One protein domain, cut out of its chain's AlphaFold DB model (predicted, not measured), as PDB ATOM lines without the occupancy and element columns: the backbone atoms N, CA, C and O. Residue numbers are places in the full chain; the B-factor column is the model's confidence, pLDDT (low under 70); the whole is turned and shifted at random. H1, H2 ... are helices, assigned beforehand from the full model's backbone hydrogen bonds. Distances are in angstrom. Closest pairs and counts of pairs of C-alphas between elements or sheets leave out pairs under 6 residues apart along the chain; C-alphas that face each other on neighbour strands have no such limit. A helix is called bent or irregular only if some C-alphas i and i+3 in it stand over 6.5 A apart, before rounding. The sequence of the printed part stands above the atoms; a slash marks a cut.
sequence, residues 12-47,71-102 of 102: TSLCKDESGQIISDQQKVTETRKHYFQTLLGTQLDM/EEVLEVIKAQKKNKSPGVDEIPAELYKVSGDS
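What this domain is: This is residues 12 to 47 and 71 to 102 of the 102 residues of the protein "uncharacterized protein LOC114326783" of Diabrotica virgifera virgifera (western corn rootworm) (UniProt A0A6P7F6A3). Two helices, H1 and H2, lie on opposite sides of the domain, apart from each other and with their lines slanted rather than side by side; the short helix H3 is between them, and two long unnamed stretches, residues 12 to 25 and 80 to 92, run across one end. It is no closed bundle; residues 37 to 42, of which 37 to 41 belong to H1, stick out. The printed part has 68 residues with three named helices, in the order H1, H2, H3, and no named strand. The class is all helix, though under half of the residues are in named elements. The whole is compact, with a radius of gyration of the C-alphas of 12.4 A and spans of 31 by 27 by 24 A.

How they stand to each other: Begin at the stretch before the first helix, where residues 15 to 16 and residues 22 to 23 form a short antiparallel pairing. Next look at H1, residues 26 to 41, which touches no helix. Past the cut comes H2, residues 71 to 79, and H1 and H2 are apart. Farther along is H3, residues 93 to 98, which is apart from H1. H2 and H3 only just touch, with 3 pairs of C-alphas within 8 A; the closest C-alphas of the two are those of Ile 77 and Lys 97, 6.3 A apart. Their lines stand at a steep tilt of 54 degrees, opposite ways, and their centres are 11.4 A apart. In H1, H2 and H3 every O i to N i+4 pair is within hydrogen-bond range.

Where its parts are: Find C-alpha 26 at (-30.705, 85.680, 223.046), where H1 begins; from there the helix runs 22.7 A to C-alpha 41 at (-20.528, 105.368, 227.831). H2 begins at C-alpha 71, at (-12.598, 98.638, 210.928), and is 12.2 A from first to last C-alpha. H3, from Ala 93 to Val 98, measures 9.2 A and ends at C-alpha 98, at (-21.643, 87.153, 217.346). No helix is bent.

The domain as a whole: Look for the two C-alphas farthest apart at Asp 46 and Asn 83, 34.7 A from each other. Residues 48 to 70 are cut out, and C-alphas 47 and 71 stand 27.7 A apart across the cut, within the link from H1 to H2. The link from H2 to H3, of 13 residues, is long. In the B-factor column the mean pLDDT of the printed part is 79.2; it falls under 70 at residues 12 to 13, 43 to 47 and 98 to 102, where this predicted model has low confidence.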
ATOM      1  N   THR A  12     -20.291  79.564 223.876       67.81
ATOM      2  CA  THR A  12     -20.837  80.310 225.013       67.81
ATOM      3  C   THR A  12     -21.849  81.322 224.493       67.81
ATOM      4  O   THR A  12     -21.470  82.314 223.877       67.81
ATOM      5  N   SER A  13     -23.136  81.059 224.723       69.56
ATOM      6  CA  SER A  13     -24.251  81.979 224.433       69.56
ATOM      7  C   SER A  13     -24.928  82.504 225.706       69.56
ATOM      8  O   SER A  13     -26.014  83.065 225.647       69.56
ATOM      9  N   LEU A  14     -24.313  82.266 226.866       83.25
ATOM     10  CA  LEU A  14     -24.834  82.628 228.181       83.25
ATOM     11  C   LEU A  14     -24.099  83.870 228.694       83.25
ATOM     12  O   LEU A  14     -22.880  83.962 228.533       83.25
ATOM     13  N   CYS A  15     -24.807  84.779 229.356       83.62
ATOM     14  CA  CYS A  15     -24.201  85.861 230.136       83.62
ATOM     15  C   CYS A  15     -24.860  85.952 231.511       83.62
ATOM     16  O   CYS A  15     -25.900  85.336 231.744       83.62
ATOM     17  N   LYS A  16     -24.245  86.690 232.432       85.44
ATOM     18  CA  LYS A  16     -24.906  87.085 233.674       85.44
ATOM     19  C   LYS A  16     -25.500  88.478 233.513       85.44
ATOM     20  O   LYS A  16     -24.984  89.266 232.722       85.44
ATOM     21  N   ASP A  17     -26.569  88.756 234.240       82.69
ATOM     22  CA  ASP A  17     -27.022  90.127 234.459       82.69
ATOM     23  C   ASP A  17     -26.351  90.768 235.678       82.69
ATOM     24  O   ASP A  17     -25.548  90.148 236.376       82.69
ATOM     25  N   GLU A  18     -26.722  92.017 235.950       80.44
ATOM     26  CA  GLU A  18     -26.234  92.811 237.082       80.44
ATOM     27  C   GLU A  18     -26.538  92.182 238.450       80.44
ATOM     28  O   GLU A  18     -25.839  92.439 239.429       80.44
ATOM     29  N   SER A  19     -27.570  91.334 238.530       83.81
ATOM     30  CA  SER A  19     -27.922  90.591 239.743       83.81
ATOM     31  C   SER A  19     -27.131  89.283 239.893       83.81
ATOM     32  O   SER A  19     -27.249  88.592 240.909       83.81
ATOM     33  N   GLY A  20     -26.312  88.933 238.895       83.62
ATOM     34  CA  GLY A  20     -25.567  87.682 238.819       83.62
ATOM     35  C   GLY A  20     -26.396  86.495 238.320       83.62
ATOM     36  O   GLY A  20     -25.922  85.355 238.385       83.62
ATOM     37  N   GLN A  21     -27.618  86.720 237.825       89.12
ATOM     38  CA  GLN A  21     -28.472  85.672 237.272       89.12
ATOM     39  C   GLN A  21     -27.995  85.277 235.872       89.12
ATOM     40  O   GLN A  21     -27.690  86.121 235.035       89.12
ATOM     41  N   ILE A  22     -27.959  83.971 235.595       88.62
ATOM     42  CA  ILE A  22     -27.594  83.450 234.272       88.62
ATOM     43  C   ILE A  22     -28.750  83.677 233.293       88.62
ATOM     44  O   ILE A  22     -29.846  83.142 233.475       88.62
ATOM     45  N   ILE A  23     -28.467  84.406 232.217       88.56
ATOM     46  CA  ILE A  23     -29.346  84.632 231.075       88.56
ATOM     47  C   ILE A  23     -28.915  83.722 229.921       88.56
ATOM     48  O   ILE A  23     -27.750  83.694 229.522       88.56
ATOM     49  N   SER A  24     -29.885  83.001 229.360       85.06
ATOM     50  CA  SER A  24     -29.718  82.165 228.164       85.06
ATOM     51  C   SER A  24     -30.567  82.601 226.972       85.06
ATOM     52  O   SER A  24     -30.445  82.025 225.894       85.06
ATOM     53  N   ASP A  25     -31.469  83.560 227.172       87.00
ATOM     54  CA  ASP A  25     -32.336  84.083 226.122       87.00
ATOM     55  C   ASP A  25     -31.575  85.103 225.267       87.00
ATOM     56  O   ASP A  25     -31.032  86.073 225.789       87.00
ATOM     57  N   GLN A  26     -31.537  84.889 223.953       81.25
ATOM     58  CA  GLN A  26     -30.705  85.680 223.046       81.25
ATOM     59  C   GLN A  26     -31.115  87.163 222.984       81.25
ATOM     60  O   GLN A  26     -30.248  88.029 222.830       81.25
ATOM     61  N   GLN A  27     -32.411  87.472 223.111       84.31
ATOM     62  CA  GLN A  27     -32.885  88.857 223.140       84.31
ATOM     63  C   GLN A  27     -32.439  89.530 224.435       84.31
ATOM     64  O   GLN A  27     -31.802  90.580 224.387       84.31
ATOM     65  N   LYS A  28     -32.629  88.864 225.576       83.31
ATOM     66  CA  LYS A  28     -32.180  89.376 226.878       83.31
ATOM     67  C   LYS A  28     -30.665  89.535 226.968       83.31
ATOM     68  O   LYS A  28     -30.193  90.502 227.559       83.31
ATOM     69  N   VAL A  29     -29.885  88.634 226.365       84.38
ATOM     70  CA  VAL A  29     -28.421  88.787 226.266       84.38
ATOM     71  C   VAL A  29     -28.074  90.060 225.492       84.38
ATOM     72  O   VAL A  29     -27.157  90.784 225.868       84.38
ATOM     73  N   THR A  30     -28.804  90.357 224.419       82.94
ATOM     74  CA  THR A  30     -28.569  91.549 223.592       82.94
ATOM     75  C   THR A  30     -28.925  92.829 224.351       82.94
ATOM     76  O   THR A  30     -28.120  93.758 224.397       82.94
ATOM     77  N   GLU A  31     -30.083  92.852 225.011       84.94
ATOM     78  CA  GLU A  31     -30.547  93.972 225.840       84.94
ATOM     79  C   GLU A  31     -29.600  94.262 227.006       84.94
ATOM     80  O   GLU A  31     -29.199  95.407 227.196       84.94
ATOM     81  N   THR A  32     -29.166  93.223 227.727       85.25
ATOM     82  CA  THR A  32     -28.218  93.351 228.850       85.25
ATOM     83  C   THR A  32     -26.924  94.035 228.408       85.25
ATOM     84  O   THR A  32     -26.376  94.880 229.108       85.25
ATOM     85  N   ARG A  33     -26.444  93.721 227.201       79.44
ATOM     86  CA  ARG A  33     -25.207  94.294 226.654       79.44
ATOM     87  C   ARG A  33     -25.402  95.724 226.187       79.44
ATOM     88  O   ARG A  33     -24.536  96.556 226.442       79.44
ATOM     89  N   LYS A  34     -26.533  96.005 225.533       83.06
ATOM     90  CA  LYS A  34     -26.922  97.372 225.176       83.06
ATOM     91  C   LYS A  34     -26.939  98.243 226.430       83.06
ATOM     92  O   LYS A  34     -26.289  99.281 226.438       83.06
ATOM     93  N   HIS A  35     -27.592  97.773 227.492       83.81
ATOM     94  CA  HIS A  35     -27.661  98.480 228.764       83.81
ATOM     95  C   HIS A  35     -26.274  98.695 229.384       83.81
ATOM     96  O   HIS A  35     -25.919  99.826 229.695       83.81
ATOM     97  N   TYR A  36     -25.448  97.645 229.467       83.44
ATOM     98  CA  TYR A  36     -24.083  97.741 229.992       83.44
ATOM     99  C   TYR A  36     -23.245  98.810 229.271       83.44
ATOM    100  O   TYR A  36     -22.623  99.653 229.915       83.44
ATOM    101  N   PHE A  37     -23.244  98.809 227.933       81.50
ATOM    102  CA  PHE A  37     -22.474  99.783 227.157       81.50
ATOM    103  C   PHE A  37     -23.047 101.198 227.228       81.50
ATOM    104  O   PHE A  37     -22.271 102.146 227.297       81.50
ATOM    105  N   GLN A  38     -24.372 101.353 227.254       83.25
ATOM    106  CA  GLN A  38     -25.012 102.656 227.457       83.25
ATOM    107  C   GLN A  38     -24.615 103.261 228.805       83.25
ATOM    108  O   GLN A  38     -24.196 104.417 228.861       83.25
ATOM    109  N   THR A  39     -24.667 102.459 229.871       82.81
ATOM    110  CA  THR A  39     -24.239 102.864 231.213       82.81
ATOM    111  C   THR A  39     -22.752 103.220 231.240       82.81
ATOM    112  O   THR A  39     -22.383 104.251 231.796       82.81
ATOM    113  N   LEU A  40     -21.893 102.415 230.605       81.44
ATOM    114  CA  LEU A  40     -20.446 102.656 230.559       81.44
ATOM    115  C   LEU A  40     -20.079 103.936 229.794       81.44
ATOM    116  O   LEU A  40     -19.165 104.650 230.194       81.44
ATOM    117  N   LEU A  41     -20.779 104.212 228.693       79.69
ATOM    118  CA  LEU A  41     -20.528 105.368 227.831       79.69
ATOM    119  C   LEU A  41     -21.278 106.630 228.288       79.69
ATOM    120  O   LEU A  41     -21.147 107.670 227.649       79.69
ATOM    121  N   GLY A  42     -22.100 106.546 229.340       76.50
ATOM    122  CA  GLY A  42     -22.954 107.652 229.789       76.50
ATOM    123  C   GLY A  42     -24.016 108.075 228.764       76.50
ATOM    124  O   GLY A  42     -24.629 109.129 228.906       76.50
ATOM    125  N   THR A  43     -24.248 107.264 227.728       62.78
ATOM    126  CA  THR A  43     -25.254 107.503 226.688       62.78
ATOM    127  C   THR A  43     -26.585 106.945 227.171       62.78
ATOM    128  O   THR A  43     -27.018 105.859 226.781       62.78
ATOM    129  N   GLN A  44     -27.256 107.686 228.049       56.34
ATOM    130  CA  GLN A  44     -28.657 107.420 228.348       56.34
ATOM    131  C   GLN A  44     -29.481 107.834 227.122       56.34
ATOM    132  O   GLN A  44     -29.964 108.955 227.020       56.34
ATOM    133  N   LEU A  45     -29.559 106.945 226.128       54.56
ATOM    134  CA  LEU A  45     -30.512 107.086 225.033       54.56
ATOM    135  C   LEU A  45     -31.888 106.816 225.630       54.56
ATOM    136  O   LEU A  45     -32.282 105.657 225.789       54.56
ATOM    137  N   ASP A  46     -32.581 107.887 226.003       48.41
ATOM    138  CA  ASP A  46     -34.000 107.828 226.304       48.41
ATOM    139  C   ASP A  46     -34.689 107.135 225.124       48.41
ATOM    140  O   ASP A  46     -34.586 107.551 223.970       48.41
ATOM    141  N   MET A  47     -35.347 106.008 225.407       47.34
ATOM    142  CA  MET A  47     -35.941 105.114 224.406       47.34
ATOM    143  C   MET A  47     -37.112 105.745 223.623       47.34
ATOM    144  O   MET A  47     -37.795 105.040 222.888       47.34
ATOM    145  N   GLU A  71     -13.455  99.728 211.379       85.62
ATOM    146  CA  GLU A  71     -12.598  98.638 210.928       85.62
ATOM    147  C   GLU A  71     -11.623  98.196 212.024       85.62
ATOM    148  O   GLU A  71     -11.561  97.002 212.329       85.62
ATOM    149  N   GLU A  72     -10.931  99.135 212.674       85.56
ATOM    150  CA  GLU A  72     -10.022  98.840 213.790       85.56
ATOM    151  C   GLU A  72     -10.753  98.170 214.957       85.56
ATOM    152  O   GLU A  72     -10.284  97.166 215.503       85.56
ATOM    153  N   VAL A  73     -11.944  98.664 215.308       87.31
ATOM    154  CA  VAL A  73     -12.770  98.065 216.367       87.31
ATOM    155  C   VAL A  73     -13.145  96.622 216.011       87.31
ATOM    156  O   VAL A  73     -13.009  95.713 216.838       87.31
ATOM    157  N   LEU A  74     -13.567  96.372 214.769       86.06
ATOM    158  CA  LEU A  74     -13.909  95.031 214.295       86.06
ATOM    159  C   LEU A  74     -12.696  94.092 214.274       86.06
ATOM    160  O   LEU A  74     -12.835  92.909 214.608       86.06
ATOM    161  N   GLU A  75     -11.514  94.578 213.897       88.38
ATOM    162  CA  GLU A  75     -10.275  93.796 213.934       88.38
ATOM    163  C   GLU A  75      -9.911  93.382 215.360       88.38
ATOM    164  O   GLU A  75      -9.628  92.203 215.606       88.38
ATOM    165  N   VAL A  76     -10.010  94.303 216.322       88.38
ATOM    166  CA  VAL A  76      -9.755  94.017 217.739       88.38
ATOM    167  C   VAL A  76     -10.753  92.994 218.281       88.38
ATOM    168  O   VAL A  76     -10.347  92.025 218.931       88.38
ATOM    169  N   ILE A  77     -12.047  93.137 217.966       87.19
ATOM    170  CA  ILE A  77     -13.076  92.156 218.344       87.19
ATOM    171  C   ILE A  77     -12.732  90.783 217.760       87.19
ATOM    172  O   ILE A  77     -12.742  89.779 218.478       87.19
ATOM    173  N   LYS A  78     -12.364  90.709 216.474       86.62
ATOM    174  CA  LYS A  78     -11.975  89.452 215.815       86.62
ATOM    175  C   LYS A  78     -10.713  88.839 216.429       86.62
ATOM    176  O   LYS A  78     -10.661  87.611 216.557       86.62
ATOM    177  N   ALA A  79      -9.753  89.644 216.877       89.06
ATOM    178  CA  ALA A  79      -8.506  89.183 217.487       89.06
ATOM    179  C   ALA A  79      -8.681  88.540 218.880       89.06
ATOM    180  O   ALA A  79      -7.831  87.749 219.300       89.06
ATOM    181  N   GLN A  80      -9.792  88.800 219.585       86.94
ATOM    182  CA  GLN A  80     -10.045  88.237 220.920       86.94
ATOM    183  C   GLN A  80     -10.018  86.695 220.933       86.94
ATOM    184  O   GLN A  80     -10.565  86.022 220.056       86.94
ATOM    185  N   LYS A  81      -9.404  86.076 221.946       86.44
ATOM    186  CA  LYS A  81      -9.384  84.604 222.051       86.44
ATOM    187  C   LYS A  81     -10.735  84.085 222.551       86.44
ATOM    188  O   LYS A  81     -11.274  84.607 223.516       86.44
ATOM    189  N   LYS A  82     -11.241  83.017 221.924       82.56
ATOM    190  CA  LYS A  82     -12.444  82.300 222.383       82.56
ATOM    191  C   LYS A  82     -12.129  81.384 223.576       82.56
ATOM    192  O   LYS A  82     -10.980  80.968 223.754       82.56
ATOM    193  N   ASN A  83     -13.157  81.024 224.337       81.81
ATOM    194  CA  ASN A  83     -13.163  80.143 225.502       81.81
ATOM    195  C   ASN A  83     -12.204  80.606 226.601       81.81
ATOM    196  O   ASN A  83     -11.528  79.802 227.248       81.81
ATOM    197  N   LYS A  84     -12.096  81.925 226.764       85.38
ATOM    198  CA  LYS A  84     -11.410  82.544 227.893       85.38
ATOM    199  C   LYS A  84     -12.433  82.927 228.948       85.38
ATOM    200  O   LYS A  84     -13.597  83.155 228.630       85.38
ATOM    201  N   SER A  85     -11.986  82.950 230.199       83.69
ATOM    202  CA  SER A  85     -12.788  83.504 231.280       83.69
ATOM    203  C   SER A  85     -13.158  84.951 230.934       83.69
ATOM    204  O   SER A  85     -12.290  85.664 230.417       83.69
ATOM    205  N   PRO A  86     -14.408  85.369 231.188       85.06
ATOM    206  CA  PRO A  86     -14.817  86.761 231.046       85.06
ATOM    207  C   PRO A  86     -13.920  87.714 231.840       85.06
ATOM    208  O   PRO A  86     -13.272  87.304 232.810       85.06
ATOM    209  N   GLY A  87     -13.880  88.974 231.407       84.56
ATOM    210  CA  GLY A  87     -13.179  90.034 232.120       84.56
ATOM    211  C   GLY A  87     -13.931  90.476 233.377       84.56
ATOM    212  O   GLY A  87     -14.826  89.793 233.871       84.56
ATOM    213  N   VAL A  88     -13.569  91.656 233.887       84.94
ATOM    214  CA  VAL A  88     -14.278  92.310 235.005       84.94
ATOM    215  C   VAL A  88     -15.736  92.645 234.666       84.94
ATOM    216  O   VAL A  88     -16.562  92.760 235.562       84.94
ATOM    217  N   ASP A  89     -16.043  92.761 233.376       79.50
ATOM    218  CA  ASP A  89     -17.379  92.987 232.829       79.50
ATOM    219  C   ASP A  89     -18.287  91.749 232.882       79.50
ATOM    220  O   ASP A  89     -19.477  91.850 232.611       79.50
ATOM    221  N   GLU A  90     -17.738  90.576 233.207       84.31
ATOM    222  CA  GLU A  90     -18.424  89.283 233.156       84.31
ATOM    223  C   GLU A  90     -19.041  88.925 231.782       84.31
ATOM    224  O   GLU A  90     -19.832  87.981 231.686       84.31
ATOM    225  N   ILE A  91     -18.630  89.589 230.691       84.69
ATOM    226  CA  ILE A  91     -19.126  89.325 229.332       84.69
ATOM    227  C   ILE A  91     -18.122  88.436 228.567       84.69
ATOM    228  O   ILE A  91     -16.980  88.826 228.319       84.69
ATOM    229  N   PRO A  92     -18.520  87.222 228.140       87.06
ATOM    230  CA  PRO A  92     -17.659  86.353 227.341       87.06
ATOM    231  C   PRO A  92     -17.289  86.937 225.969       87.06
ATOM    232  O   PRO A  92     -18.115  87.535 225.273       87.06
ATOM    233  N   ALA A  93     -16.061  86.649 225.521       86.00
ATOM    234  CA  ALA A  93     -15.524  87.108 224.238       86.00
ATOM    235  C   ALA A  93     -16.360  86.660 223.022       86.00
ATOM    236  O   ALA A  93     -16.417  87.345 221.998       86.00
ATOM    237  N   GLU A  94     -17.012  85.499 223.123       85.12
ATOM    238  CA  GLU A  94     -17.883  84.937 222.089       85.12
ATOM    239  C   GLU A  94     -19.031  85.875 221.763       85.12
ATOM    240  O   GLU A  94     -19.375  86.031 220.593       85.12
ATOM    241  N   LEU A  95     -19.587  86.532 222.779       81.38
ATOM    242  CA  LEU A  95     -20.740  87.385 222.585       81.38
ATOM    243  C   LEU A  95     -20.359  88.601 221.733       81.38
ATOM    244  O   LEU A  95     -21.153  89.019 220.894       81.38
ATOM    245  N   TYR A  96     -19.152  89.170 221.879       80.94
ATOM    246  CA  TYR A  96     -18.716  90.326 221.065       80.94
ATOM    247  C   TYR A  96     -18.545  89.963 219.595       80.94
ATOM    248  O   TYR A  96     -18.747  90.795 218.721       80.94
ATOM    249  N   LYS A  97     -18.212  88.701 219.325       79.00
ATOM    250  CA  LYS A  97     -17.987  88.201 217.969       79.00
ATOM    251  C   LYS A  97     -19.269  87.851 217.224       79.00
ATOM    252  O   LYS A  97     -19.238  87.826 216.005       79.00
ATOM    253  N   VAL A  98     -20.350  87.538 217.940       68.81
ATOM    254  CA  VAL A  98     -21.643  87.153 217.346       68.81
ATOM    255  C   VAL A  98     -22.510  88.379 217.037       68.81
ATOM    256  O   VAL A  98     -23.325  88.341 216.126       68.81
ATOM    257  N   SER A  99     -22.312  89.492 217.748       57.19
ATOM    258  CA  SER A  99     -23.108  90.717 217.586       57.19
ATOM    259  C   SER A  99     -22.790  91.556 216.337       57.19
ATOM    260  O   SER A  99     -23.401  92.601 216.169       57.19
ATOM    261  N   GLY A 100     -21.838  91.144 215.492       51.19
ATOM    262  CA  GLY A 100     -21.447  91.875 214.275       51.19
ATOM    263  C   GLY A 100     -22.055  91.351 212.967       51.19
ATOM    264  O   GLY A 100     -21.795  91.935 211.922       51.19
ATOM    265  N   ASP A 101     -22.825  90.259 213.015       48.97
ATOM    266  CA  ASP A 101     -23.402  89.598 211.830       48.97
ATOM    267  C   ASP A 101     -24.896  89.954 211.602       48.97
ATOM    268  O   ASP A 101     -25.598  89.224 210.901       48.97
ATOM    269  N   SER A 102     -25.414  91.024 212.228       39.44
ATOM    270  CA  SER A 102     -26.827  91.459 212.143       39.44
ATOM    271  C   SER A 102     -26.999  92.745 211.347       39.44
ATOM    272  O   SER A 102     -26.185  93.666 211.565       39.44
TER     273      SER A 102